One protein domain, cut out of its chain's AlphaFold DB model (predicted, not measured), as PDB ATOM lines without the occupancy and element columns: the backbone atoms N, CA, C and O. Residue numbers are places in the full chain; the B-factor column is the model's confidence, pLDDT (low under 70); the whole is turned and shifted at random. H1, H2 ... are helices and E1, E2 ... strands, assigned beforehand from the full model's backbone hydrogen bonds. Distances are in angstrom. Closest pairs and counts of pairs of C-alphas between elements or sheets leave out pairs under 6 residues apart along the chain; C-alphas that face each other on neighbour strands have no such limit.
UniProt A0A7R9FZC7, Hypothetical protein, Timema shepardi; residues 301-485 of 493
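Overview. This is residues 301 to 485 of the 493 residues of the protein "Hypothetical protein" of Timema shepardi (UniProt A0A7R9FZC7). Picture a twisted sheet of seven strands, with H1 and H2 side by side on one face and H5 across the strands on the other, three layers in all. Beyond H5 comes a small hairpin, E10 and E11, with H6 packed on it; another small hairpin, E1 and E2, sits with H4 far from that end. The 185 printed residues hold six named helices and eleven named strands, in the order H1 E1 E2 H2 E3 H3 E4 H4 E5 E6 E7 E8 E9 H5 E10 E11 H6, of mixed class. The large sheet is mixed, ordered E3 E4 E5 E6 E7 E8 E9; the whole is compact, with a radius of gyration of the C-alphas of 16.6 A and spans of 45 by 37 by 36 A.

Along the chain. Find C-alpha 308 at (24.974, 23.452, 33.359), where H1 begins and runs to 316. Next come E1, 323 to 325, E2, 332 to 334, and H2, 335 to 351, 25.2 A long. Read on through E3, 356 to 359, H3, 360 to 364, E4, 376 to 383, and H4, 385 to 390. E5, 396 to 403, is 23.0 A long; E6, 406 to 414, is 24.1 A long and bends by 52 degrees at 409. Then follow E7, 419 to 424, E8, 428 to 431, E9, 434 to 436, H5, 444 to 450, E10, 453 to 455, E11, 470 to 472, and H6, 475 to 484, ending at (42.740, 53.613, 60.196).

Arrangement. E3, H3 and E4 form a strand-helix-strand unit, two parallel neighbours with a helix between; N 358 and O 377 are 2.8 A apart. E5 to E9 form a meander, each strand the antiparallel neighbour of the one before; look at N 399 and O 411, 2.8 A. H2 lies over E4 at a height of 8.8 A over the sheet. H1 touches H2, closest C-alphas Glu 309 and Ile 340, 5.3 A, at a shallow tilt of 13 degrees, opposite ways. On the opposite face H5 lies over E7, closest C-alphas Ala 423 and Leu 446, 5.2 A. Every O i to N i+4 pair is within hydrogen-bond range in H3, H4 and H5, but 4 of 5 in H1, 12 of 13 in H2 and 4 of 6 in H6.

Size, cuts and confidence. The C-alphas farthest apart, Lys 350 and Ile 484, are 46.4 A apart. The printed part has no cut. The links H3 to E4 and E10 to E11 are long. Mean pLDDT of the printed part is 73.4; look for values under 70 at, among others, residues 301 to 310 and 436 to 448.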
ATOM      1  N   LEU A 301      36.990  29.072  29.019       51.69
ATOM      2  CA  LEU A 301      35.766  29.831  28.735       51.69
ATOM      3  C   LEU A 301      34.737  29.034  27.917       51.69
ATOM      4  O   LEU A 301      33.557  29.105  28.208       51.69
ATOM      5  N   ASP A 302      35.155  28.195  26.976       50.91
ATOM      6  CA  ASP A 302      34.344  27.185  26.270       50.91
ATOM      7  C   ASP A 302      33.924  26.073  27.244       50.91
ATOM      8  O   ASP A 302      32.848  25.484  27.147       50.91
ATOM      9  N   SER A 303      34.715  25.863  28.305       49.12
ATOM     10  CA  SER A 303      34.278  25.098  29.468       49.12
ATOM     11  C   SER A 303      33.235  25.812  30.338       49.12
ATOM     12  O   SER A 303      32.782  25.196  31.298       49.12
ATOM     13  N   PHE A 304      32.833  27.042  30.021       53.03
ATOM     14  CA  PHE A 304      32.015  27.910  30.867       53.03
ATOM     15  C   PHE A 304      30.794  28.502  30.135       53.03
ATOM     16  O   PHE A 304      29.721  28.579  30.726       53.03
ATOM     17  N   GLU A 305      30.901  28.851  28.852       43.69
ATOM     18  CA  GLU A 305      29.906  29.650  28.114       43.69
ATOM     19  C   GLU A 305      28.584  28.935  27.807       43.69
ATOM     20  O   GLU A 305      27.607  29.589  27.455       43.69
ATOM     21  N   ASP A 306      28.490  27.621  28.022       48.62
ATOM     22  CA  ASP A 306      27.248  26.884  27.755       48.62
ATOM     23  C   ASP A 306      26.858  25.855  28.817       48.62
ATOM     24  O   ASP A 306      25.886  25.097  28.657       48.62
ATOM     25  N   LYS A 307      27.593  25.823  29.928       58.97
ATOM     26  CA  LYS A 307      27.515  24.700  30.847       58.97
ATOM     27  C   LYS A 307      26.486  24.861  31.968       58.97
ATOM     28  O   LYS A 307      25.982  25.935  32.306       58.97
ATOM     29  N   GLN A 308      26.093  23.698  32.462       59.97
ATOM     30  CA  GLN A 308      24.974  23.452  33.359       59.97
ATOM     31  C   GLN A 308      25.139  24.157  34.717       59.97
ATOM     32  O   GLN A 308      24.139  24.527  35.324       59.97
ATOM     33  N   GLU A 309      26.377  24.397  35.161       64.19
ATOM     34  CA  GLU A 309      26.763  24.999  36.447       64.19
ATOM     35  C   GLU A 309      26.252  26.437  36.598       64.19
ATOM     36  O   GLU A 309      25.773  26.831  37.658       64.19
ATOM     37  N   PHE A 310      26.290  27.229  35.528       69.75
ATOM     38  CA  PHE A 310      25.852  28.625  35.583       69.75
ATOM     39  C   PHE A 310      24.357  28.795  35.337       69.75
ATOM     40  O   PHE A 310      23.713  29.668  35.927       69.75
ATOM     41  N   LYS A 311      23.786  27.914  34.506       72.31
ATOM     42  CA  LYS A 311      22.331  27.776  34.357       72.31
ATOM     43  C   LYS A 311      21.705  27.398  35.704       72.31
ATOM     44  O   LYS A 311      20.690  27.975  36.077       72.31
ATOM     45  N   LEU A 312      22.380  26.549  36.485       79.62
ATOM     46  CA  LEU A 312      21.982  26.170  37.842       79.62
ATOM     47  C   LEU A 312      21.803  27.379  38.773       79.62
ATOM     48  O   LEU A 312      20.762  27.462  39.422       79.62
ATOM     49  N   ILE A 313      22.739  28.338  38.809       79.44
ATOM     50  CA  ILE A 313      22.574  29.555  39.631       79.44
ATOM     51  C   ILE A 313      21.380  30.384  39.139       79.44
ATOM     52  O   ILE A 313      20.512  30.724  39.943       79.44
ATOM     53  N   LYS A 314      21.282  30.665  37.829       80.62
ATOM     54  CA  LYS A 314      20.161  31.441  37.249       80.62
ATOM     55  C   LYS A 314      18.794  30.818  37.535       80.62
ATOM     56  O   LYS A 314      17.833  31.533  37.809       80.62
ATOM     57  N   GLU A 315      18.692  29.498  37.445       82.69
ATOM     58  CA  GLU A 315      17.440  28.770  37.648       82.69
ATOM     59  C   GLU A 315      17.065  28.695  39.129       82.69
ATOM     60  O   GLU A 315      15.896  28.850  39.491       82.69
ATOM     61  N   ARG A 316      18.050  28.466  40.002       84.56
ATOM     62  CA  ARG A 316      17.801  28.222  41.424       84.56
ATOM     63  C   ARG A 316      17.731  29.485  42.259       84.56
ATOM     64  O   ARG A 316      17.056  29.452  43.285       84.56
ATOM     65  N   ILE A 317      18.328  30.602  41.835       80.50
ATOM     66  CA  ILE A 317      18.296  31.855  42.605       80.50
ATOM     67  C   ILE A 317      16.859  32.327  42.889       80.50
ATOM     68  O   ILE A 317      16.572  32.783  43.993       80.50
ATOM     69  N   TRP A 318      15.920  32.094  41.969       78.81
ATOM     70  CA  TRP A 318      14.494  32.417  42.142       78.81
ATOM     71  C   TRP A 318      13.649  31.249  42.675       78.81
ATOM     72  O   TRP A 318      12.455  31.400  42.933       78.81
ATOM     73  N   GLY A 319      14.257  30.072  42.814       72.69
ATOM     74  CA  GLY A 319      13.607  28.839  43.235       72.69
ATOM     75  C   GLY A 319      13.734  28.554  44.736       72.69
ATOM     76  O   GLY A 319      14.503  29.214  45.445       72.69
ATOM     77  N   PRO A 320      12.983  27.553  45.235       71.19
ATOM     78  CA  PRO A 320      13.209  26.999  46.565       71.19
ATOM     79  C   PRO A 320      14.596  26.349  46.634       71.19
ATOM     80  O   PRO A 320      15.034  25.734  45.663       71.19
ATOM     81  N   LYS A 321      15.252  26.469  47.789       79.81
ATOM     82  CA  LYS A 321      16.614  25.977  48.039       79.81
ATOM     83  C   LYS A 321      16.639  25.174  49.325       79.81
ATOM     84  O   LYS A 321      15.886  25.489  50.253       79.81
ATOM     85  N   LEU A 322      17.495  24.164  49.389       75.94
ATOM     86  CA  LEU A 322      17.830  23.520  50.646       75.94
ATOM     87  C   LEU A 322      18.992  24.290  51.272       75.94
ATOM     88  O   LEU A 322      20.122  24.204  50.812       75.94
ATOM     89  N   VAL A 323      18.699  25.047  52.324       78.19
ATOM     90  CA  VAL A 323      19.711  25.815  53.053       78.19
ATOM     91  C   VAL A 323      20.136  25.022  54.277       78.19
ATOM     92  O   VAL A 323      19.286  24.541  55.030       78.19
ATOM     93  N   VAL A 324      21.443  24.874  54.453       74.38
ATOM     94  CA  VAL A 324      22.065  24.229  55.605       74.38
ATOM     95  C   VAL A 324      23.034  25.227  56.231       74.38
ATOM     96  O   VAL A 324      23.678  25.999  55.527       74.38
ATOM     97  N   GLU A 325      23.112  25.234  57.555       71.06
ATOM     98  CA  GLU A 325      24.100  26.023  58.290       71.06
ATOM     99  C   GLU A 325      25.445  25.282  58.283       71.06
ATOM    100  O   GLU A 325      25.489  24.072  58.522       71.06
ATOM    101  N   LYS A 326      26.535  26.002  58.001       65.69
ATOM    102  CA  LYS A 326      27.916  25.516  58.109       65.69
ATOM    103  C   LYS A 326      28.394  25.693  59.556       65.69
ATOM    104  O   LYS A 326      28.091  24.875  60.424       65.69
ATOM    105  N   SER A 327      29.153  26.756  59.833       58.44
ATOM    106  CA  SER A 327      29.755  26.994  61.149       58.44
ATOM    107  C   SER A 327      28.841  27.751  62.120       58.44
ATOM    108  O   SER A 327      28.992  27.608  63.336       58.44
ATOM    109  N   CYS A 328      27.893  28.547  61.615       48.31
ATOM    110  CA  CYS A 328      26.946  29.317  62.422       48.31
ATOM    111  C   CYS A 328      25.679  29.700  61.636       48.31
ATOM    112  O   CYS A 328      25.612  29.502  60.428       48.31
ATOM    113  N   GLU A 329      24.697  30.303  62.318       38.72
ATOM    114  CA  GLU A 329      23.381  30.673  61.756       38.72
ATOM    115  C   GLU A 329      23.439  31.646  60.559       38.72
ATOM    116  O   GLU A 329      22.469  31.768  59.814       38.72
ATOM    117  N   VAL A 330      24.562  32.351  60.374       47.84
ATOM    118  CA  VAL A 330      24.783  33.280  59.249       47.84
ATOM    119  C   VAL A 330      25.718  32.715  58.177       47.84
ATOM    120  O   VAL A 330      25.886  33.336  57.135       47.84
ATOM    121  N   ASP A 331      26.314  31.549  58.421       57.25
ATOM    122  CA  ASP A 331      27.220  30.865  57.501       57.25
ATOM    123  C   ASP A 331      26.440  29.757  56.794       57.25
ATOM    124  O   ASP A 331      26.164  28.700  57.367       57.25
ATOM    125  N   LEU A 332      25.989  30.046  55.576       67.31
ATOM    126  CA  LEU A 332      25.008  29.237  54.860       67.31
ATOM    127  C   LEU A 332      25.662  28.490  53.703       67.31
ATOM    128  O   LEU A 332      26.515  29.024  53.008       67.31
ATOM    129  N   VAL A 333      25.185  27.275  53.452       71.44
ATOM    130  CA  VAL A 333      25.485  26.492  52.251       71.44
ATOM    131  C   VAL A 333      24.197  25.995  51.629       71.44
ATOM    132  O   VAL A 333      23.227  25.693  52.333       71.44
ATOM    133  N   THR A 334      24.176  25.866  50.308       77.19
ATOM    134  CA  THR A 334      23.085  25.188  49.614       77.19
ATOM    135  C   THR A 334      23.569  23.944  48.884       77.19
ATOM    136  O   THR A 334      24.754  23.721  48.637       77.19
ATOM    137  N   GLU A 335      22.623  23.114  48.455       81.25
ATOM    138  CA  GLU A 335      22.913  21.993  47.566       81.25
ATOM    139  C   GLU A 335      23.519  22.435  46.221       81.25
ATOM    140  O   GLU A 335      24.011  21.596  45.464       81.25
ATOM    141  N   THR A 336      23.416  23.724  45.884       82.00
ATOM    142  CA  THR A 336      23.917  24.307  44.637       82.00
ATOM    143  C   THR A 336      25.421  24.536  44.701       82.00
ATOM    144  O   THR A 336      26.097  24.157  43.747       82.00
ATOM    145  N   ASP A 337      25.940  25.017  45.830       80.75
ATOM    146  CA  ASP A 337      27.368  25.236  46.094       80.75
ATOM    147  C   ASP A 337      28.150  23.929  45.863       80.75
ATOM    148  O   ASP A 337      28.999  23.829  44.974       80.75
ATOM    149  N   GLN A 338      27.727  22.847  46.527       83.31
ATOM    150  CA  GLN A 338      28.339  21.520  46.383       83.31
ATOM    151  C   GLN A 338      28.238  20.940  44.963       83.31
ATOM    152  O   GLN A 338      29.104  20.174  44.532       83.31
ATOM    153  N   GLN A 339      27.144  21.218  44.245       84.94
ATOM    154  CA  GLN A 339      26.947  20.719  42.880       84.94
ATOM    155  C   GLN A 339      27.862  21.433  41.892       84.94
ATOM    156  O   GLN A 339      28.472  20.771  41.052       84.94
ATOM    157  N   ILE A 340      27.969  22.756  42.006       84.25
ATOM    158  CA  ILE A 340      28.814  23.566  41.135       84.25
ATOM    159  C   ILE A 340      30.279  23.223  41.376       84.25
ATOM    160  O   ILE A 340      30.977  22.927  40.412       84.25
ATOM    161  N   GLU A 341      30.731  23.133  42.628       84.38
ATOM    162  CA  GLU A 341      32.128  22.798  42.915       84.38
ATOM    163  C   GLU A 341      32.535  21.449  42.304       84.38
ATOM    164  O   GLU A 341      33.547  21.349  41.607       84.38
ATOM    165  N   LYS A 342      31.704  20.412  42.476       86.12
ATOM    166  CA  LYS A 342      31.955  19.082  41.893       86.12
ATOM    167  C   LYS A 342      32.049  19.130  40.371       86.12
ATOM    168  O   LYS A 342      32.902  18.462  39.782       86.12
ATOM    169  N   LEU A 343      31.175  19.894  39.725       84.12
ATOM    170  CA  LEU A 343      31.173  20.047  38.274       84.12
ATOM    171  C   LEU A 343      32.420  20.800  37.783       84.12
ATOM    172  O   LEU A 343      33.087  20.338  36.854       84.12
ATOM    173  N   LEU A 344      32.806  21.881  38.465       83.31
ATOM    174  CA  LEU A 344      34.014  22.650  38.164       83.31
ATOM    175  C   LEU A 344      35.278  21.805  38.315       83.31
ATOM    176  O   LEU A 344      36.057  21.691  37.366       83.31
ATOM    177  N   ILE A 345      35.457  21.166  39.474       84.31
ATOM    178  CA  ILE A 345      36.621  20.324  39.760       84.31
ATOM    179  C   ILE A 345      36.699  19.176  38.754       84.31
ATOM    180  O   ILE A 345      37.741  18.987  38.132       84.31
ATOM    181  N   SER A 346      35.608  18.435  38.525       83.56
ATOM    182  CA  SER A 346      35.627  17.298  37.591       83.56
ATOM    183  C   SER A 346      35.932  17.717  36.149       83.56
ATOM    184  O   SER A 346      36.701  17.043  35.457       83.56
ATOM    185  N   SER A 347      35.389  18.852  35.696       79.00
ATOM    186  CA  SER A 347      35.666  19.398  34.367       79.00
ATOM    187  C   SER A 347      37.124  19.841  34.229       79.00
ATOM    188  O   SER A 347      37.775  19.517  33.233       79.00
ATOM    189  N   LEU A 348      37.653  20.568  35.216       79.50
ATOM    190  CA  LEU A 348      39.037  21.039  35.205       79.50
ATOM    191  C   LEU A 348      40.021  19.875  35.321       79.50
ATOM    192  O   LEU A 348      40.978  19.818  34.558       79.50
ATOM    193  N   GLN A 349      39.759  18.904  36.192       82.88
ATOM    194  CA  GLN A 349      40.614  17.735  36.388       82.88
ATOM    195  C   GLN A 349      40.692  16.848  35.139       82.88
ATOM    196  O   GLN A 349      41.732  16.252  34.871       82.88
ATOM    197  N   LYS A 350      39.631  16.793  34.322       79.06
ATOM    198  CA  LYS A 350      39.658  16.092  33.029       79.06
ATOM    199  C   LYS A 350      40.661  16.709  32.046       79.06
ATOM    200  O   LYS A 350      41.282  15.978  31.281       79.06
ATOM    201  N   HIS A 351      40.789  18.034  32.046       74.75
ATOM    202  CA  HIS A 351      41.699  18.762  31.153       74.75
ATOM    203  C   HIS A 351      43.098  18.931  31.756       74.75
ATOM    204  O   HIS A 351      44.082  18.997  31.025       74.75
ATOM    205  N   PHE A 352      43.183  18.965  33.086       79.44
ATOM    206  CA  PHE A 352      44.393  19.222  33.857       79.44
ATOM    207  C   PHE A 352      44.553  18.171  34.973       79.44
ATOM    208  O   PHE A 352      44.384  18.491  36.153       79.44
ATOM    209  N   PRO A 353      44.863  16.906  34.627       83.94
ATOM    210  CA  PRO A 353      44.868  15.791  35.580       83.94
ATOM    211  C   PRO A 353      45.921  15.923  36.687       83.94
ATOM    212  O   PRO A 353      45.722  15.393  37.778       83.94
ATOM    213  N   ASP A 354      47.006  16.655  36.424       85.31
ATOM    214  CA  ASP A 354      48.114  16.855  37.365       85.31
ATOM    215  C   ASP A 354      47.948  18.107  38.249       85.31
ATOM    216  O   ASP A 354      48.802  18.394  39.093       85.31
ATOM    217  N   HIS A 355      46.877  18.887  38.058       86.94
ATOM    218  CA  HIS A 355      46.623  20.086  38.858       86.94
ATOM    219  C   HIS A 355      45.973  19.732  40.200       86.94
ATOM    220  O   HIS A 355      45.263  18.737  40.345       86.94
ATOM    221  N   LYS A 356      46.209  20.588  41.193       90.06
ATOM    222  CA  LYS A 356      45.587  20.515  42.520       90.06
ATOM    223  C   LYS A 356      44.369  21.431  42.604       90.06
ATOM    224  O   LYS A 356      44.195  22.314  41.767       90.06
ATOM    225  N   PHE A 357      43.560  21.235  43.640       86.38
ATOM    226  CA  PHE A 357      42.325  21.982  43.867       86.38
ATOM    227  C   PHE A 357      42.211  22.388  45.336       86.38
ATOM    228  O   PHE A 357      42.510  21.588  46.222       86.38
ATOM    229  N   ILE A 358      41.769  23.621  45.564       82.31
ATOM    230  CA  ILE A 358      41.311  24.161  46.843       82.31
ATOM    231  C   ILE A 358      39.905  24.698  46.564       82.31
ATOM    232  O   ILE A 358      39.762  25.714  45.891       82.31
ATOM    233  N   GLY A 359      38.883  23.964  46.990       80.50
ATOM    234  CA  GLY A 359      37.478  24.361  46.874       80.50
ATOM    235  C   GLY A 359      36.904  24.638  48.257       80.50
ATOM    236  O   GLY A 359      37.249  23.914  49.193       80.50
ATOM    237  N   GLU A 360      36.075  25.670  48.388       74.81
ATOM    238  CA  GLU A 360      35.448  26.043  49.660       74.81
ATOM    239  C   GLU A 360      34.713  24.858  50.311       74.81
ATOM    240  O   GLU A 360      34.959  24.529  51.475       74.81
ATOM    241  N   GLU A 361      33.877  24.155  49.547       79.12
ATOM    242  CA  GLU A 361      33.061  23.052  50.059       79.12
ATOM    243  C   GLU A 361      33.905  21.806  50.330       79.12
ATOM    244  O   GLU A 361      33.721  21.121  51.334       79.12
ATOM    245  N   SER A 362      34.898  21.533  49.483       78.44
ATOM    246  CA  SER A 362      35.858  20.451  49.711       78.44
ATOM    247  C   SER A 362      36.655  20.659  51.001       78.44
ATOM    248  O   SER A 362      36.900  19.695  51.728       78.44
ATOM    249  N   VAL A 363      37.081  21.893  51.294       76.75
ATOM    250  CA  VAL A 363      37.801  22.225  52.535       76.75
ATOM    251  C   VAL A 363      36.875  22.090  53.744       76.75
ATOM    252  O   VAL A 363      37.290  21.506  54.748       76.75
ATOM    253  N   ALA A 364      35.616  22.525  53.638       68.62
ATOM    254  CA  ALA A 364      34.608  22.308  54.678       68.62
ATOM    255  C   ALA A 364      34.371  20.807  54.966       68.62
ATOM    256  O   ALA A 364      34.221  20.418  56.126       68.62
ATOM    257  N   ASP A 365      34.451  19.953  53.940       75.06
ATOM    258  CA  ASP A 365      34.375  18.486  54.041       75.06
ATOM    259  C   ASP A 365      35.695  17.818  54.510       75.06
ATOM    260  O   ASP A 365      35.804  16.587  54.568       75.06
ATOM    261  N   GLY A 366      36.709  18.606  54.885       76.75
ATOM    262  CA  GLY A 366      37.965  18.135  55.477       76.75
ATOM    263  C   GLY A 366      39.121  17.932  54.495       76.75
ATOM    264  O   GLY A 366      40.138  17.329  54.863       76.75
ATOM    265  N   ALA A 367      39.009  18.414  53.253       78.56
ATOM    266  CA  ALA A 367      40.156  18.493  52.355       78.56
ATOM    267  C   ALA A 367      41.210  19.470  52.900       78.56
ATOM    268  O   ALA A 367      40.915  20.425  53.615       78.56
ATOM    269  N   LYS A 368      42.477  19.232  52.554       80.00
ATOM    270  CA  LYS A 368      43.570  20.112  52.974       80.00
ATOM    271  C   LYS A 368      43.522  21.427  52.201       80.00
ATOM    272  O   LYS A 368      43.618  21.406  50.975       80.00
ATOM    273  N   CYS A 369      43.497  22.547  52.917       82.25
ATOM    274  CA  CYS A 369      43.776  23.857  52.346       82.25
ATOM    275  C   CYS A 369      45.296  24.089  52.347       82.25
ATOM    276  O   CYS A 369      45.874  24.572  53.311       82.25
ATOM    277  N   GLU A 370      45.996  23.640  51.302       84.25
ATOM    278  CA  GLU A 370      47.449  23.821  51.208       84.25
ATOM    279  C   GLU A 370      47.853  24.333  49.827       84.25
ATOM    280  O   GLU A 370      47.785  23.614  48.825       84.25
ATOM    281  N   LEU A 371      48.365  25.564  49.783       83.12
ATOM    282  CA  LEU A 371      48.912  26.135  48.561       83.12
ATOM    283  C   LEU A 371      50.394  25.766  48.386       83.12
ATOM    284  O   LEU A 371      51.287  26.250  49.093       83.12
ATOM    285  N   THR A 372      50.661  24.922  47.390       88.62
ATOM    286  CA  THR A 372      52.015  24.478  47.015       88.62
ATOM    287  C   THR A 372      52.535  25.212  45.772       88.62
ATOM    288  O   THR A 372      51.855  26.075  45.230       88.62
ATOM    289  N   ALA A 373      53.748  24.886  45.311       82.56
ATOM    290  CA  ALA A 373      54.270  25.413  44.045       82.56
ATOM    291  C   ALA A 373      53.560  24.822  42.805       82.56
ATOM    292  O   ALA A 373      53.544  25.434  41.743       82.56
ATOM    293  N   SER A 374      52.945  23.640  42.941       84.25
ATOM    294  CA  SER A 374      52.207  22.995  41.851       84.25
ATOM    295  C   SER A 374      51.024  23.849  41.376       84.25
ATOM    296  O   SER A 374      50.389  24.499  42.213       84.25
ATOM    297  N   PRO A 375      50.656  23.775  40.081       83.50
ATOM    298  CA  PRO A 375      49.437  24.390  39.573       83.50
ATOM    299  C   PRO A 375      48.221  23.993  40.414       83.50
ATOM    300  O   PRO A 375      47.922  22.806  40.565       83.50
ATOM    301  N   THR A 376      47.556  24.984  40.997       80.56
ATOM    302  CA  THR A 376      46.448  24.797  41.936       80.56
ATOM    303  C   THR A 376      45.288  25.701  41.543       80.56
ATOM    304  O   THR A 376      45.464  26.912  41.414       80.56
ATOM    305  N   TRP A 377      44.110  25.118  41.351       82.38
ATOM    306  CA  TRP A 377      42.867  25.852  41.151       82.38
ATOM    307  C   TRP A 377      42.248  26.176  42.506       82.38
ATOM    308  O   TRP A 377      42.029  25.269  43.306       82.38
ATOM    309  N   ILE A 378      41.974  27.451  42.753       83.06
ATOM    310  CA  ILE A 378      41.214  27.916  43.912       83.06
ATOM    311  C   ILE A 378      39.813  28.263  43.419       83.06
ATOM    312  O   ILE A 378      39.682  29.018  42.453       83.06
ATOM    313  N   ILE A 379      38.795  27.654  44.021       81.56
ATOM    314  CA  ILE A 379      37.413  27.688  43.541       81.56
ATOM    315  C   ILE A 379      36.490  28.074  44.692       81.56
ATOM    316  O   ILE A 379      36.502  27.433  45.740       81.56
ATOM    317  N   ASP A 380      35.659  29.074  44.436       81.00
ATOM    318  CA  ASP A 380      34.456  29.359  45.204       81.00
ATOM    319  C   ASP A 380      33.256  29.148  44.260       81.00
ATOM    320  O   ASP A 380      33.134  29.843  43.235       81.00
ATOM    321  N   PRO A 381      32.426  28.120  44.514       79.31
ATOM    322  CA  PRO A 381      31.339  27.758  43.619       79.31
ATOM    323  C   PRO A 381      30.186  28.767  43.617       79.31
ATOM    324  O   PRO A 381      29.489  28.845  42.603       79.31
ATOM    325  N   VAL A 382      29.953  29.489  44.719       82.06
ATOM    326  CA  VAL A 382      28.862  30.459  44.888       82.06
ATOM    327  C   VAL A 382      29.307  31.522  45.901       82.06
ATOM    328  O   VAL A 382      28.867  31.545  47.045       82.06
ATOM    329  N   ASP A 383      30.104  32.478  45.438       77.38
ATOM    330  CA  ASP A 383      30.483  33.644  46.230       77.38
ATOM    331  C   ASP A 383      29.231  34.510  46.452       77.38
ATOM    332  O   ASP A 383      28.552  34.939  45.500       77.38
ATOM    333  N   GLY A 384      28.893  34.720  47.726       72.62
ATOM    334  CA  GLY A 384      27.647  35.333  48.168       72.62
ATOM    335  C   GLY A 384      26.496  34.339  48.355       72.62
ATOM    336  O   GLY A 384      25.367  34.631  47.944       72.62
ATOM    337  N   THR A 385      26.718  33.189  49.001       70.06
ATOM    338  CA  THR A 385      25.659  32.202  49.295       70.06
ATOM    339  C   THR A 385      24.458  32.817  50.022       70.06
ATOM    340  O   THR A 385      23.313  32.469  49.726       70.06
ATOM    341  N   MET A 386      24.656  33.806  50.904       69.94
ATOM    342  CA  MET A 386      23.541  34.527  51.536       69.94
ATOM    343  C   MET A 386      22.701  35.310  50.511       69.94
ATOM    344  O   MET A 386      21.470  35.195  50.491       69.94
ATOM    345  N   ASN A 387      23.349  36.029  49.590       71.38
ATOM    346  CA  ASN A 387      22.667  36.694  48.474       71.38
ATOM    347  C   ASN A 387      21.893  35.686  47.630       71.38
ATOM    348  O   ASN A 387      20.733  35.922  47.286       71.38
ATOM    349  N   PHE A 388      22.498  34.532  47.352       73.50
ATOM    350  CA  PHE A 388      21.852  33.458  46.616       73.50
ATOM    351  C   PHE A 388      20.599  32.951  47.337       73.50
ATOM    352  O   PHE A 388      19.527  32.881  46.727       73.50
ATOM    353  N   VAL A 389      20.687  32.670  48.641       70.12
ATOM    354  CA  VAL A 389      19.556  32.238  49.478       70.12
ATOM    355  C   VAL A 389      18.402  33.240  49.419       70.12
ATOM    356  O   VAL A 389      17.251  32.836  49.222       70.12
ATOM    357  N   HIS A 390      18.704  34.536  49.504       73.81
ATOM    358  CA  HIS A 390      17.711  35.613  49.502       73.81
ATOM    359  C   HIS A 390      17.252  36.071  48.110       73.81
ATOM    360  O   HIS A 390      16.318  36.870  48.011       73.81
ATOM    361  N   GLY A 391      17.851  35.555  47.036       70.56
ATOM    362  CA  GLY A 391      17.518  35.939  45.664       70.56
ATOM    363  C   GLY A 391      18.061  37.312  45.251       70.56
ATOM    364  O   GLY A 391      17.508  37.949  44.354       70.56
ATOM    365  N   TYR A 392      19.112  37.797  45.914       74.44
ATOM    366  CA  TYR A 392      19.791  39.034  45.549       74.44
ATOM    367  C   TYR A 392      20.775  38.768  44.394       74.44
ATOM    368  O   TYR A 392      21.543  37.813  44.470       74.44
ATOM    369  N   PRO A 393      20.785  39.571  43.312       69.69
ATOM    370  CA  PRO A 393      21.443  39.207  42.050       69.69
ATOM    371  C   PRO A 393      22.980  39.299  42.065       69.69
ATOM    372  O   PRO A 393      23.614  39.039  41.044       69.69
ATOM    373  N   ASN A 394      23.593  39.661  43.192       73.69
ATOM    374  CA  ASN A 394      25.047  39.733  43.336       73.69
ATOM    375  C   ASN A 394      25.585  38.409  43.883       73.69
ATOM    376  O   ASN A 394      25.885  38.293  45.068       73.69
ATOM    377  N   VAL A 395      25.655  37.418  42.997       71.00
ATOM    378  CA  VAL A 395      26.151  36.064  43.267       71.00
ATOM    379  C   VAL A 395      27.119  35.704  42.158       71.00
ATOM    380  O   VAL A 395      26.780  35.889  40.985       71.00
ATOM    381  N   CYS A 396      28.298  35.200  42.505       78.75
ATOM    382  CA  CYS A 396      29.332  34.901  41.522       78.75
ATOM    383  C   CYS A 396      29.867  33.480  41.657       78.75
ATOM    384  O   CYS A 396      29.798  32.869  42.710       78.75
ATOM    385  N   VAL A 397      30.450  32.971  40.580       79.81
ATOM    386  CA  VAL A 397      31.393  31.852  40.634       79.81
ATOM    387  C   VAL A 397      32.790  32.430  40.494       79.81
ATOM    388  O   VAL A 397      33.035  33.191  39.552       79.81
ATOM    389  N   SER A 398      33.698  32.074  41.398       81.12
ATOM    390  CA  SER A 398      35.083  32.546  41.384       81.12
ATOM    391  C   SER A 398      36.043  31.381  41.164       81.12
ATOM    392  O   SER A 398      35.988  30.359  41.844       81.12
ATOM    393  N   VAL A 399      36.934  31.524  40.184       80.12
ATOM    394  CA  VAL A 399      37.935  30.514  39.833       80.12
ATOM    395  C   VAL A 399      39.269  31.199  39.570       80.12
ATOM    396  O   VAL A 399      39.378  32.066  38.702       80.12
ATOM    397  N   ALA A 400      40.315  30.778  40.274       81.06
ATOM    398  CA  ALA A 400      41.669  31.280  40.080       81.06
ATOM    399  C   ALA A 400      42.672  30.140  39.887       81.06
ATOM    400  O   ALA A 400      42.578  29.103  40.538       81.06
ATOM    401  N   LEU A 401      43.671  30.345  39.026       82.12
ATOM    402  CA  LEU A 401      44.806  29.432  38.875       82.12
ATOM    403  C   LEU A 401      46.045  30.037  39.523       82.12
ATOM    404  O   LEU A 401      46.478  31.124  39.144       82.12
ATOM    405  N   TRP A 402      46.654  29.287  40.431       83.88
ATOM    406  CA  TRP A 402      47.908  29.630  41.087       83.88
ATOM    407  C   TRP A 402      49.023  28.685  40.644       83.88
ATOM    408  O   TRP A 402      48.844  27.470  40.638       83.88
ATOM    409  N   VAL A 403      50.182  29.238  40.292       81.12
ATOM    410  CA  VAL A 403      51.401  28.495  39.932       81.12
ATOM    411  C   VAL A 403      52.561  29.129  40.681       81.12
ATOM    412  O   VAL A 403      52.636  30.352  40.746       81.12
ATOM    413  N   ASP A 404      53.422  28.318  41.298       82.75
ATOM    414  CA  ASP A 404      54.529  28.798  42.136       82.75
ATOM    415  C   ASP A 404      54.079  29.768  43.242       82.75
ATOM    416  O   ASP A 404      54.793  30.692  43.625       82.75
ATOM    417  N   LYS A 405      52.876  29.531  43.788       81.38
ATOM    418  CA  LYS A 405      52.216  30.404  44.775       81.38
ATOM    419  C   LYS A 405      51.989  31.834  44.271       81.38
ATOM    420  O   LYS A 405      51.937  32.770  45.064       81.38
ATOM    421  N   GLU A 406      51.787  31.990  42.968       77.00
ATOM    422  CA  GLU A 406      51.421  33.250  42.337       77.00
ATOM    423  C   GLU A 406      50.202  33.078  41.421       77.00
ATOM    424  O   GLU A 406      50.137  32.144  40.618       77.00
ATOM    425  N   SER A 407      49.232  33.992  41.524       78.44
ATOM    426  CA  SER A 407      48.013  33.958  40.706       78.44
ATOM    427  C   SER A 407      48.310  34.270  39.235       78.44
ATOM    428  O   SER A 407      48.839  35.336  38.913       78.44
ATOM    429  N   GLN A 408      47.968  33.347  38.338       79.25
ATOM    430  CA  GLN A 408      48.210  33.436  36.894       79.25
ATOM    431  C   GLN A 408      46.943  33.765  36.096       79.25
ATOM    432  O   GLN A 408      47.022  34.435  35.062       79.25
ATOM    433  N   LEU A 409      45.787  33.301  36.580       79.50
ATOM    434  CA  LEU A 409      44.465  33.515  35.993       79.50
ATOM    435  C   LEU A 409      43.454  33.797  37.106       79.50
ATOM    436  O   LEU A 409      43.488  33.135  38.142       79.50
ATOM    437  N   ALA A 410      42.510  34.696  36.839       75.94
ATOM    438  CA  ALA A 410      41.298  34.866  37.625       75.94
ATOM    439  C   ALA A 410      40.077  34.978  36.708       75.94
ATOM    440  O   ALA A 410      40.118  35.667  35.686       75.94
ATOM    441  N   ILE A 411      38.998  34.311  37.096       78.12
ATOM    442  CA  ILE A 411      37.686  34.347  36.462       78.12
ATOM    443  C   ILE A 411      36.670  34.582  37.573       78.12
ATOM    444  O   ILE A 411      36.635  33.827  38.539       78.12
ATOM    445  N   VAL A 412      35.853  35.620  37.431       78.69
ATOM    446  CA  VAL A 412      34.694  35.854  38.298       78.69
ATOM    447  C   VAL A 412      33.494  36.037  37.394       78.69
ATOM    448  O   VAL A 412      33.478  36.942  36.561       78.69
ATOM    449  N   TYR A 413      32.503  35.168  37.524       79.19
ATOM    450  CA  TYR A 413      31.306  35.229  36.701       79.19
ATOM    451  C   TYR A 413      30.074  35.419  37.567       79.19
ATOM    452  O   TYR A 413      29.737  34.538  38.350       79.19
ATOM    453  N   ASN A 414      29.378  36.540  37.387       80.31
ATOM    454  CA  ASN A 414      28.024  36.708  37.885       80.31
ATOM    455  C   ASN A 414      27.049  36.246  36.794       80.31
ATOM    456  O   ASN A 414      26.846  36.973  35.812       80.31
ATOM    457  N   PRO A 415      26.421  35.067  36.935       78.19
ATOM    458  CA  PRO A 415      25.501  34.583  35.928       78.19
ATOM    459  C   PRO A 415      24.228  35.426  35.891       78.19
ATOM    460  O   PRO A 415      23.720  35.684  34.810       78.19
ATOM    461  N   VAL A 416      23.723  35.919  37.023       78.12
ATOM    462  CA  VAL A 416      22.455  36.666  37.088       78.12
ATOM    463  C   VAL A 416      22.538  37.988  36.327       78.12
ATOM    464  O   VAL A 416      21.594  38.348  35.627       78.12
ATOM    465  N   LEU A 417      23.669  38.684  36.448       77.44
ATOM    466  CA  LEU A 417      23.935  39.955  35.770       77.44
ATOM    467  C   LEU A 417      24.667  39.795  34.433       77.44
ATOM    468  O   LEU A 417      24.874  40.785  33.737       77.44
ATOM    469  N   GLU A 418      25.053  38.570  34.070       79.19
ATOM    470  CA  GLU A 418      25.808  38.259  32.849       79.19
ATOM    471  C   GLU A 418      27.123  39.044  32.759       79.19
ATOM    472  O   GLU A 418      27.490  39.607  31.725       79.19
ATOM    473  N   GLN A 419      27.842  39.087  33.880       77.12
ATOM    474  CA  GLN A 419      29.104  39.806  34.005       77.12
ATOM    475  C   GLN A 419      30.244  38.818  34.209       77.12
ATOM    476  O   GLN A 419      30.368  38.198  35.263       77.12
ATOM    477  N   LEU A 420      31.071  38.679  33.180       76.19
ATOM    478  CA  LEU A 420      32.258  37.842  33.153       76.19
ATOM    479  C   LEU A 420      33.505  38.712  33.285       76.19
ATOM    480  O   LEU A 420      33.923  39.386  32.341       76.19
ATOM    481  N   PHE A 421      34.111  38.653  34.461       75.12
ATOM    482  CA  PHE A 421      35.409  39.237  34.747       75.12
ATOM    483  C   PHE A 421      36.500  38.209  34.489       75.12
ATOM    484  O   PHE A 421      36.433  37.082  34.977       75.12
ATOM    485  N   THR A 422      37.532  38.604  33.750       74.12
ATOM    486  CA  THR A 422      38.706  37.763  33.500       74.12
ATOM    487  C   THR A 422      39.987  38.568  33.639       74.12
ATOM    488  O   THR A 422      40.046  39.731  33.249       74.12
ATOM    489  N   ALA A 423      41.024  37.955  34.195       70.56
ATOM    490  CA  ALA A 423      42.371  38.497  34.178       70.56
ATOM    491  C   ALA A 423      43.384  37.386  33.970       70.56
ATOM    492  O   ALA A 423      43.241  36.281  34.496       70.56
ATOM    493  N   ARG A 424      44.447  37.722  33.244       76.75
ATOM    494  CA  ARG A 424      45.648  36.903  33.144       76.75
ATOM    495  C   ARG A 424      46.841  37.787  33.428       76.75
ATOM    496  O   ARG A 424      46.936  38.882  32.874       76.75
ATOM    497  N   ARG A 425      47.767  37.265  34.224       75.44
ATOM    498  CA  ARG A 425      48.997  37.963  34.575       75.44
ATOM    499  C   ARG A 425      49.713  38.512  33.333       75.44
ATOM    500  O   ARG A 425      50.003  37.770  32.392       75.44
ATOM    501  N   GLY A 426      49.984  39.813  33.336       75.88
ATOM    502  CA  GLY A 426      50.650  40.563  32.276       75.88
ATOM    503  C   GLY A 426      49.819  40.821  31.013       75.88
ATOM    504  O   GLY A 426      50.392  41.244  30.008       75.88
ATOM    505  N   LYS A 427      48.507  40.546  31.001       77.44
ATOM    506  CA  LYS A 427      47.633  40.746  29.820       77.44
ATOM    507  C   LYS A 427      46.462  41.701  30.076       77.44
ATOM    508  O   LYS A 427      45.810  42.144  29.120       77.44
ATOM    509  N   GLY A 428      46.253  42.102  31.322       68.62
ATOM    510  CA  GLY A 428      45.184  42.973  31.778       68.62
ATOM    511  C   GLY A 428      43.937  42.234  32.246       68.62
ATOM    512  O   GLY A 428      43.823  41.008  32.139       68.62
ATOM    513  N   ALA A 429      43.004  43.029  32.761       70.25
ATOM    514  CA  ALA A 429      41.691  42.603  33.211       70.25
ATOM    515  C   ALA A 429      40.600  43.026  32.216       70.25
ATOM    516  O   ALA A 429      40.713  44.055  31.541       70.25
ATOM    517  N   PHE A 430      39.528  42.241  32.146       70.81
ATOM    518  CA  PHE A 430      38.419  42.436  31.219       70.81
ATOM    519  C   PHE A 430      37.078  42.157  31.894       70.81
ATOM    520  O   PHE A 430      36.978  41.235  32.700       70.81
ATOM    521  N   LEU A 431      36.049  42.905  31.502       75.44
ATOM    522  CA  LEU A 431      34.638  42.656  31.782       75.44
ATOM    523  C   LEU A 431      33.927  42.441  30.447       75.44
ATOM    524  O   LEU A 431      33.937  43.332  29.598       75.44
ATOM    525  N   ASN A 432      33.324  41.270  30.245       72.56
ATOM    526  CA  ASN A 432      32.603  40.923  29.015       72.56
ATOM    527  C   ASN A 432      33.442  41.202  27.749       72.56
ATOM    528  O   ASN A 432      32.976  41.795  26.778       72.56
ATOM    529  N   GLY A 433      34.731  40.844  27.800       68.75
ATOM    530  CA  GLY A 433      35.700  41.054  26.718       68.75
ATOM    531  C   GLY A 433      36.234  42.485  26.578       68.75
ATOM    532  O   GLY A 433      37.218  42.699  25.871       68.75
ATOM    533  N   SER A 434      35.653  43.463  27.274       66.75
ATOM    534  CA  SER A 434      36.127  44.850  27.274       66.75
ATOM    535  C   SER A 434      37.185  45.048  28.350       66.75
ATOM    536  O   SER A 434      36.973  44.677  29.502       66.75
ATOM    537  N   ARG A 435      38.336  45.628  27.990       72.69
ATOM    538  CA  ARG A 435      39.416  45.902  28.948       72.69
ATOM    539  C   ARG A 435      38.921  46.863  30.026       72.69
ATOM    540  O   ARG A 435      38.333  47.893  29.704       72.69
ATOM    541  N   ILE A 436      39.198  46.539  31.283       65.75
ATOM    542  CA  ILE A 436      38.865  47.382  32.431       65.75
ATOM    543  C   ILE A 436      40.128  47.960  33.059       65.75
ATOM    544  O   ILE A 436      41.211  47.378  32.986       65.75
ATOM    545  N   HIS A 437      39.966  49.121  33.681       60.25
ATOM    546  CA  HIS A 437      40.997  49.799  34.451       60.25
ATOM    547  C   HIS A 437      40.471  50.055  35.858       60.25
ATOM    548  O   HIS A 437      39.280  50.306  36.054       60.25
ATOM    549  N   ALA A 438      41.356  49.978  36.841       53.19
ATOM    550  CA  ALA A 438      41.006  50.137  38.234       53.19
ATOM    551  C   ALA A 438      40.629  51.599  38.480       53.19
ATOM    552  O   ALA A 438      41.487  52.478  38.517       53.19
ATOM    553  N   SER A 439      39.337  51.860  38.673       48.44
ATOM    554  CA  SER A 439      38.878  53.072  39.356       48.44
ATOM    555  C   SER A 439      38.677  52.836  40.856       48.44
ATOM    556  O   SER A 439      38.790  53.803  41.607       48.44
ATOM    557  N   LYS A 440      38.426  51.572  41.261       43.69
ATOM    558  CA  LYS A 440      38.648  50.906  42.567       43.69
ATOM    559  C   LYS A 440      38.000  49.484  42.554       43.69
ATOM    560  O   LYS A 440      36.834  49.363  42.209       43.69
ATOM    561  N   GLU A 441      38.826  48.472  42.865       41.91
ATOM    562  CA  GLU A 441      38.782  46.990  43.106       41.91
ATOM    563  C   GLU A 441      37.861  45.919  42.415       41.91
ATOM    564  O   GLU A 441      36.705  46.127  42.072       41.91
ATOM    565  N   THR A 442      38.417  44.688  42.293       45.94
ATOM    566  CA  THR A 442      37.875  43.364  41.850       45.94
ATOM    567  C   THR A 442      38.680  42.234  42.584       45.94
ATOM    568  O   THR A 442      39.331  42.534  43.582       45.94
ATOM    569  N   GLY A 443      38.669  40.945  42.199       57.19
ATOM    570  CA  GLY A 443      39.548  39.899  42.779       57.19
ATOM    571  C   GLY A 443      41.055  40.182  42.614       57.19
ATOM    572  O   GLY A 443      41.430  40.960  41.746       57.19
ATOM    573  N   ALA A 444      41.936  39.554  43.406       63.34
ATOM    574  CA  ALA A 444      43.356  39.943  43.529       63.34
ATOM    575  C   ALA A 444      44.083  40.196  42.192       63.34
ATOM    576  O   ALA A 444      44.547  41.305  41.940       63.34
ATOM    577  N   LEU A 445      44.109  39.204  41.295       57.75
ATOM    578  CA  LEU A 445      44.753  39.364  39.987       57.75
ATOM    579  C   LEU A 445      43.995  40.347  39.085       57.75
ATOM    580  O   LEU A 445      44.608  41.085  38.327       57.75
ATOM    581  N   LEU A 446      42.664  40.382  39.171       59.66
ATOM    582  CA  LEU A 446      41.850  41.350  38.436       59.66
ATOM    583  C   LEU A 446      42.168  42.789  38.866       59.66
ATOM    584  O   LEU A 446      42.208  43.669  38.017       59.66
ATOM    585  N   VAL A 447      42.439  43.026  40.154       64.19
ATOM    586  CA  VAL A 447      42.856  44.332  40.693       64.19
ATOM    587  C   VAL A 447      44.209  44.719  40.148       64.19
ATOM    588  O   VAL A 447      44.343  45.805  39.590       64.19
ATOM    589  N   GLU A 448      45.192  43.832  40.290       68.38
ATOM    590  CA  GLU A 448      46.557  44.073  39.829       68.38
ATOM    591  C   GLU A 448      46.575  44.363  38.322       68.38
ATOM    592  O   GLU A 448      47.125  45.371  37.880       68.38
ATOM    593  N   GLU A 449      45.883  43.544  37.529       70.12
ATOM    594  CA  GLU A 449      45.823  43.678  36.072       70.12
ATOM    595  C   GLU A 449      44.943  44.842  35.589       70.12
ATOM    596  O   GLU A 449      45.094  45.307  34.456       70.12
ATOM    597  N   ALA A 450      44.042  45.344  36.434       57.88
ATOM    598  CA  ALA A 450      43.330  46.594  36.196       57.88
ATOM    599  C   ALA A 450      44.175  47.828  36.587       57.88
ATOM    600  O   ALA A 450      43.825  48.946  36.207       57.88
ATOM    601  N   GLY A 451      45.300  47.656  37.293       56.47
ATOM    602  CA  GLY A 451      46.209  48.732  37.713       56.47
ATOM    603  C   GLY A 451      46.047  49.193  39.166       56.47
ATOM    604  O   GLY A 451      46.585  50.236  39.532       56.47
ATOM    605  N   GLY A 452      45.303  48.442  39.981       64.06
ATOM    606  CA  GLY A 452      45.205  48.643  41.426       64.06
ATOM    607  C   GLY A 452      46.298  47.906  42.207       64.06
ATOM    608  O   GLY A 452      47.218  47.318  41.639       64.06
ATOM    609  N   VAL A 453      46.185  47.930  43.534       68.75
ATOM    610  CA  VAL A 453      47.093  47.256  44.469       68.75
ATOM    611  C   VAL A 453      46.327  46.333  45.409       68.75
ATOM    612  O   VAL A 453      45.186  46.618  45.779       68.75
ATOM    613  N   ILE A 454      46.982  45.251  45.832       76.31
ATOM    614  CA  ILE A 454      46.509  44.362  46.892       76.31
ATOM    615  C   ILE A 454      47.590  44.194  47.965       76.31
ATOM    616  O   ILE A 454      48.763  43.970  47.663       76.31
ATOM    617  N   LEU A 455      47.196  44.327  49.228       79.56
ATOM    618  CA  LEU A 455      48.070  44.279  50.403       79.56
ATOM    619  C   LEU A 455      47.423  43.431  51.504       79.56
ATOM    620  O   LEU A 455      46.217  43.202  51.487       79.56
ATOM    621  N   ASP A 456      48.201  43.002  52.496       82.06
ATOM    622  CA  ASP A 456      47.644  42.568  53.785       82.06
ATOM    623  C   ASP A 456      47.119  43.807  54.545       82.06
ATOM    624  O   ASP A 456      47.612  44.923  54.352       82.06
ATOM    625  N   THR A 457      46.130  43.647  55.430       78.19
ATOM    626  CA  THR A 457      45.544  44.771  56.190       78.19
ATOM    627  C   THR A 457      46.551  45.490  57.092       78.19
ATOM    628  O   THR A 457      46.318  46.630  57.488       78.19
ATOM    629  N   THR A 458      47.684  44.854  57.395       81.00
ATOM    630  CA  THR A 458      48.833  45.450  58.093       81.00
ATOM    631  C   THR A 458      49.667  46.395  57.217       81.00
ATOM    632  O   THR A 458      50.585  47.042  57.720       81.00
ATOM    633  N   GLY A 459      49.381  46.473  55.914       82.00
ATOM    634  CA  GLY A 459      50.200  47.149  54.903       82.00
ATOM    635  C   GLY A 459      51.359  46.298  54.379       82.00
ATOM    636  O   GLY A 459      52.147  46.765  53.557       82.00
ATOM    637  N   GLY A 460      51.484  45.057  54.856       86.75
ATOM    638  CA  GLY A 460      52.450  44.088  54.354       86.75
ATOM    639  C   GLY A 460      52.076  43.516  52.985       86.75
ATOM    640  O   GLY A 460      51.033  43.822  52.406       86.75
ATOM    641  N   LYS A 461      52.941  42.633  52.471       87.44
ATOM    642  CA  LYS A 461      52.670  41.884  51.238       87.44
ATOM    643  C   LYS A 461      51.394  41.051  51.408       87.44
ATOM    644  O   LYS A 461      51.241  40.390  52.433       87.44
ATOM    645  N   PHE A 462      50.527  41.065  50.396       83.12
ATOM    646  CA  PHE A 462      49.344  40.210  50.351       83.12
ATOM    647  C   PHE A 462      49.725  38.730  50.493       83.12
ATOM    648  O   PHE A 462      50.641  38.235  49.828       83.12
ATOM    649  N   ASP A 463      49.003  38.040  51.369       78.56
ATOM    650  CA  ASP A 463      49.123  36.614  51.623       78.56
ATOM    651  C   ASP A 463      47.733  35.995  51.518       78.56
ATOM    652  O   ASP A 463      46.865  36.247  52.349       78.56
ATOM    653  N   VAL A 464      47.526  35.188  50.481       74.94
ATOM    654  CA  VAL A 464      46.214  34.616  50.158       74.94
ATOM    655  C   VAL A 464      45.651  33.724  51.266       74.94
ATOM    656  O   VAL A 464      44.439  33.627  51.387       74.94
ATOM    657  N   LEU A 465      46.504  33.127  52.104       75.12
ATOM    658  CA  LEU A 465      46.077  32.241  53.196       75.12
ATOM    659  C   LEU A 465      45.974  32.966  54.548       75.12
ATOM    660  O   LEU A 465      45.738  32.335  55.576       75.12
ATOM    661  N   SER A 466      46.228  34.280  54.603       73.56
ATOM    662  CA  SER A 466      46.190  35.029  55.868       73.56
ATOM    663  C   SER A 466      44.779  35.420  56.307       73.56
ATOM    664  O   SER A 466      44.632  35.946  57.411       73.56
ATOM    665  N   ARG A 467      43.771  35.222  55.441       65.06
ATOM    666  CA  ARG A 467      42.398  35.745  55.574       65.06
ATOM    667  C   ARG A 467      42.322  37.267  55.755       65.06
ATOM    668  O   ARG A 467      41.345  37.798  56.282       65.06
ATOM    669  N   ARG A 468      43.367  37.990  55.341       71.88
ATOM    670  CA  ARG A 468      43.454  39.450  55.428       71.88
ATOM    671  C   ARG A 468      43.898  40.013  54.095       71.88
ATOM    672  O   ARG A 468      45.000  39.732  53.627       71.88
ATOM    673  N   TYR A 469      43.073  40.875  53.525       70.69
ATOM    674  CA  TYR A 469      43.432  41.597  52.318       70.69
ATOM    675  C   TYR A 469      42.808  42.985  52.291       70.69
ATOM    676  O   TYR A 469      41.737  43.233  52.844       70.69
ATOM    677  N   LEU A 470      43.518  43.890  51.635       72.31
ATOM    678  CA  LEU A 470      43.089  45.229  51.287       72.31
ATOM    679  C   LEU A 470      43.368  45.415  49.802       72.31
ATOM    680  O   LEU A 470      44.525  45.450  49.384       72.31
ATOM    681  N   CYS A 471      42.309  45.558  49.021       68.56
ATOM    682  CA  CYS A 471      42.413  45.959  47.630       68.56
ATOM    683  C   CYS A 471      42.182  47.477  47.559       68.56
ATOM    684  O   CYS A 471      41.305  48.000  48.246       68.56
ATOM    685  N   ALA A 472      42.965  48.193  46.753       61.97
ATOM    686  CA  ALA A 472      42.780  49.627  46.543       61.97
ATOM    687  C   ALA A 472      43.150  50.036  45.109       61.97
ATOM    688  O   ALA A 472      44.093  49.506  44.526       61.97
ATOM    689  N   GLY A 473      42.473  51.040  44.551       57.00
ATOM    690  CA  GLY A 473      42.771  51.536  43.204       57.00
ATOM    691  C   GLY A 473      44.157  52.176  43.085       57.00
ATOM    692  O   GLY A 473      44.697  52.255  41.991       57.00
ATOM    693  N   THR A 474      44.753  52.626  44.199       65.06
ATOM    694  CA  THR A 474      46.130  53.144  44.245       65.06
ATOM    695  C   THR A 474      46.811  52.832  45.580       65.06
ATOM    696  O   THR A 474      46.148  52.738  46.617       65.06
ATOM    697  N   GLN A 475      48.148  52.772  45.576       74.50
ATOM    698  CA  GLN A 475      48.960  52.599  46.791       74.50
ATOM    699  C   GLN A 475      48.665  53.669  47.852       74.50
ATOM    700  O   GLN A 475      48.516  53.350  49.025       74.50
ATOM    701  N   THR A 476      48.499  54.930  47.443       67.06
ATOM    702  CA  THR A 476      48.216  56.042  48.363       67.06
ATOM    703  C   THR A 476      46.932  55.823  49.160       67.06
ATOM    704  O   THR A 476      46.896  56.101  50.358       67.06
ATOM    705  N   VAL A 477      45.873  55.332  48.506       70.12
ATOM    706  CA  VAL A 477      44.602  55.024  49.178       70.12
ATOM    707  C   VAL A 477      44.789  53.845  50.129       70.12
ATOM    708  O   VAL A 477      44.339  53.913  51.271       70.12
ATOM    709  N   ALA A 478      45.495  52.804  49.688       70.25
ATOM    710  CA  ALA A 478      45.765  51.634  50.511       70.25
ATOM    711  C   ALA A 478      46.516  52.012  51.804       70.25
ATOM    712  O   ALA A 478      46.070  51.689  52.903       70.25
ATOM    713  N   ASP A 479      47.583  52.810  51.691       73.25
ATOM    714  CA  ASP A 479      48.388  53.277  52.826       73.25
ATOM    715  C   ASP A 479      47.587  54.135  53.820       73.25
ATOM    716  O   ASP A 479      47.894  54.174  55.015       73.25
ATOM    717  N   GLN A 480      46.577  54.868  53.343       70.06
ATOM    718  CA  GLN A 480      45.673  55.631  54.205       70.06
ATOM    719  C   GLN A 480      44.696  54.720  54.949       70.06
ATOM    720  O   GLN A 480      44.479  54.924  56.144       70.06
ATOM    721  N   LEU A 481      44.148  53.710  54.271       71.38
ATOM    722  CA  LEU A 481      43.225  52.745  54.867       71.38
ATOM    723  C   LEU A 481      43.921  51.897  55.939       71.38
ATOM    724  O   LEU A 481      43.414  51.801  57.055       71.38
ATOM    725  N   VAL A 482      45.134  51.401  55.674       73.12
ATOM    726  CA  VAL A 482      45.934  50.631  56.648       73.12
ATOM    727  C   VAL A 482      46.090  51.373  57.983       73.12
ATOM    728  O   VAL A 482      46.013  50.759  59.045       73.12
ATOM    729  N   LYS A 483      46.259  52.703  57.959       72.94
ATOM    730  CA  LYS A 483      46.448  53.522  59.172       72.94
ATOM    731  C   LYS A 483      45.205  53.619  60.054       72.94
ATOM    732  O   LYS A 483      45.343  53.870  61.249       72.94
ATOM    733  N   ILE A 484      44.014  53.483  59.474       77.75
ATOM    734  CA  ILE A 484      42.740  53.613  60.196       77.75
ATOM    735  C   ILE A 484      42.095  52.257  60.501       77.75
ATOM    736  O   ILE A 484      41.184  52.184  61.324       77.75
ATOM    737  N   MET A 485      42.565  51.184  59.862       71.81
ATOM    738  CA  MET A 485      42.065  49.835  60.092       71.81
ATOM    739  C   MET A 485      42.539  49.295  61.441       71.81
ATOM    740  O   MET A 485      43.735  49.177  61.721       71.81
TER     741      MET A 485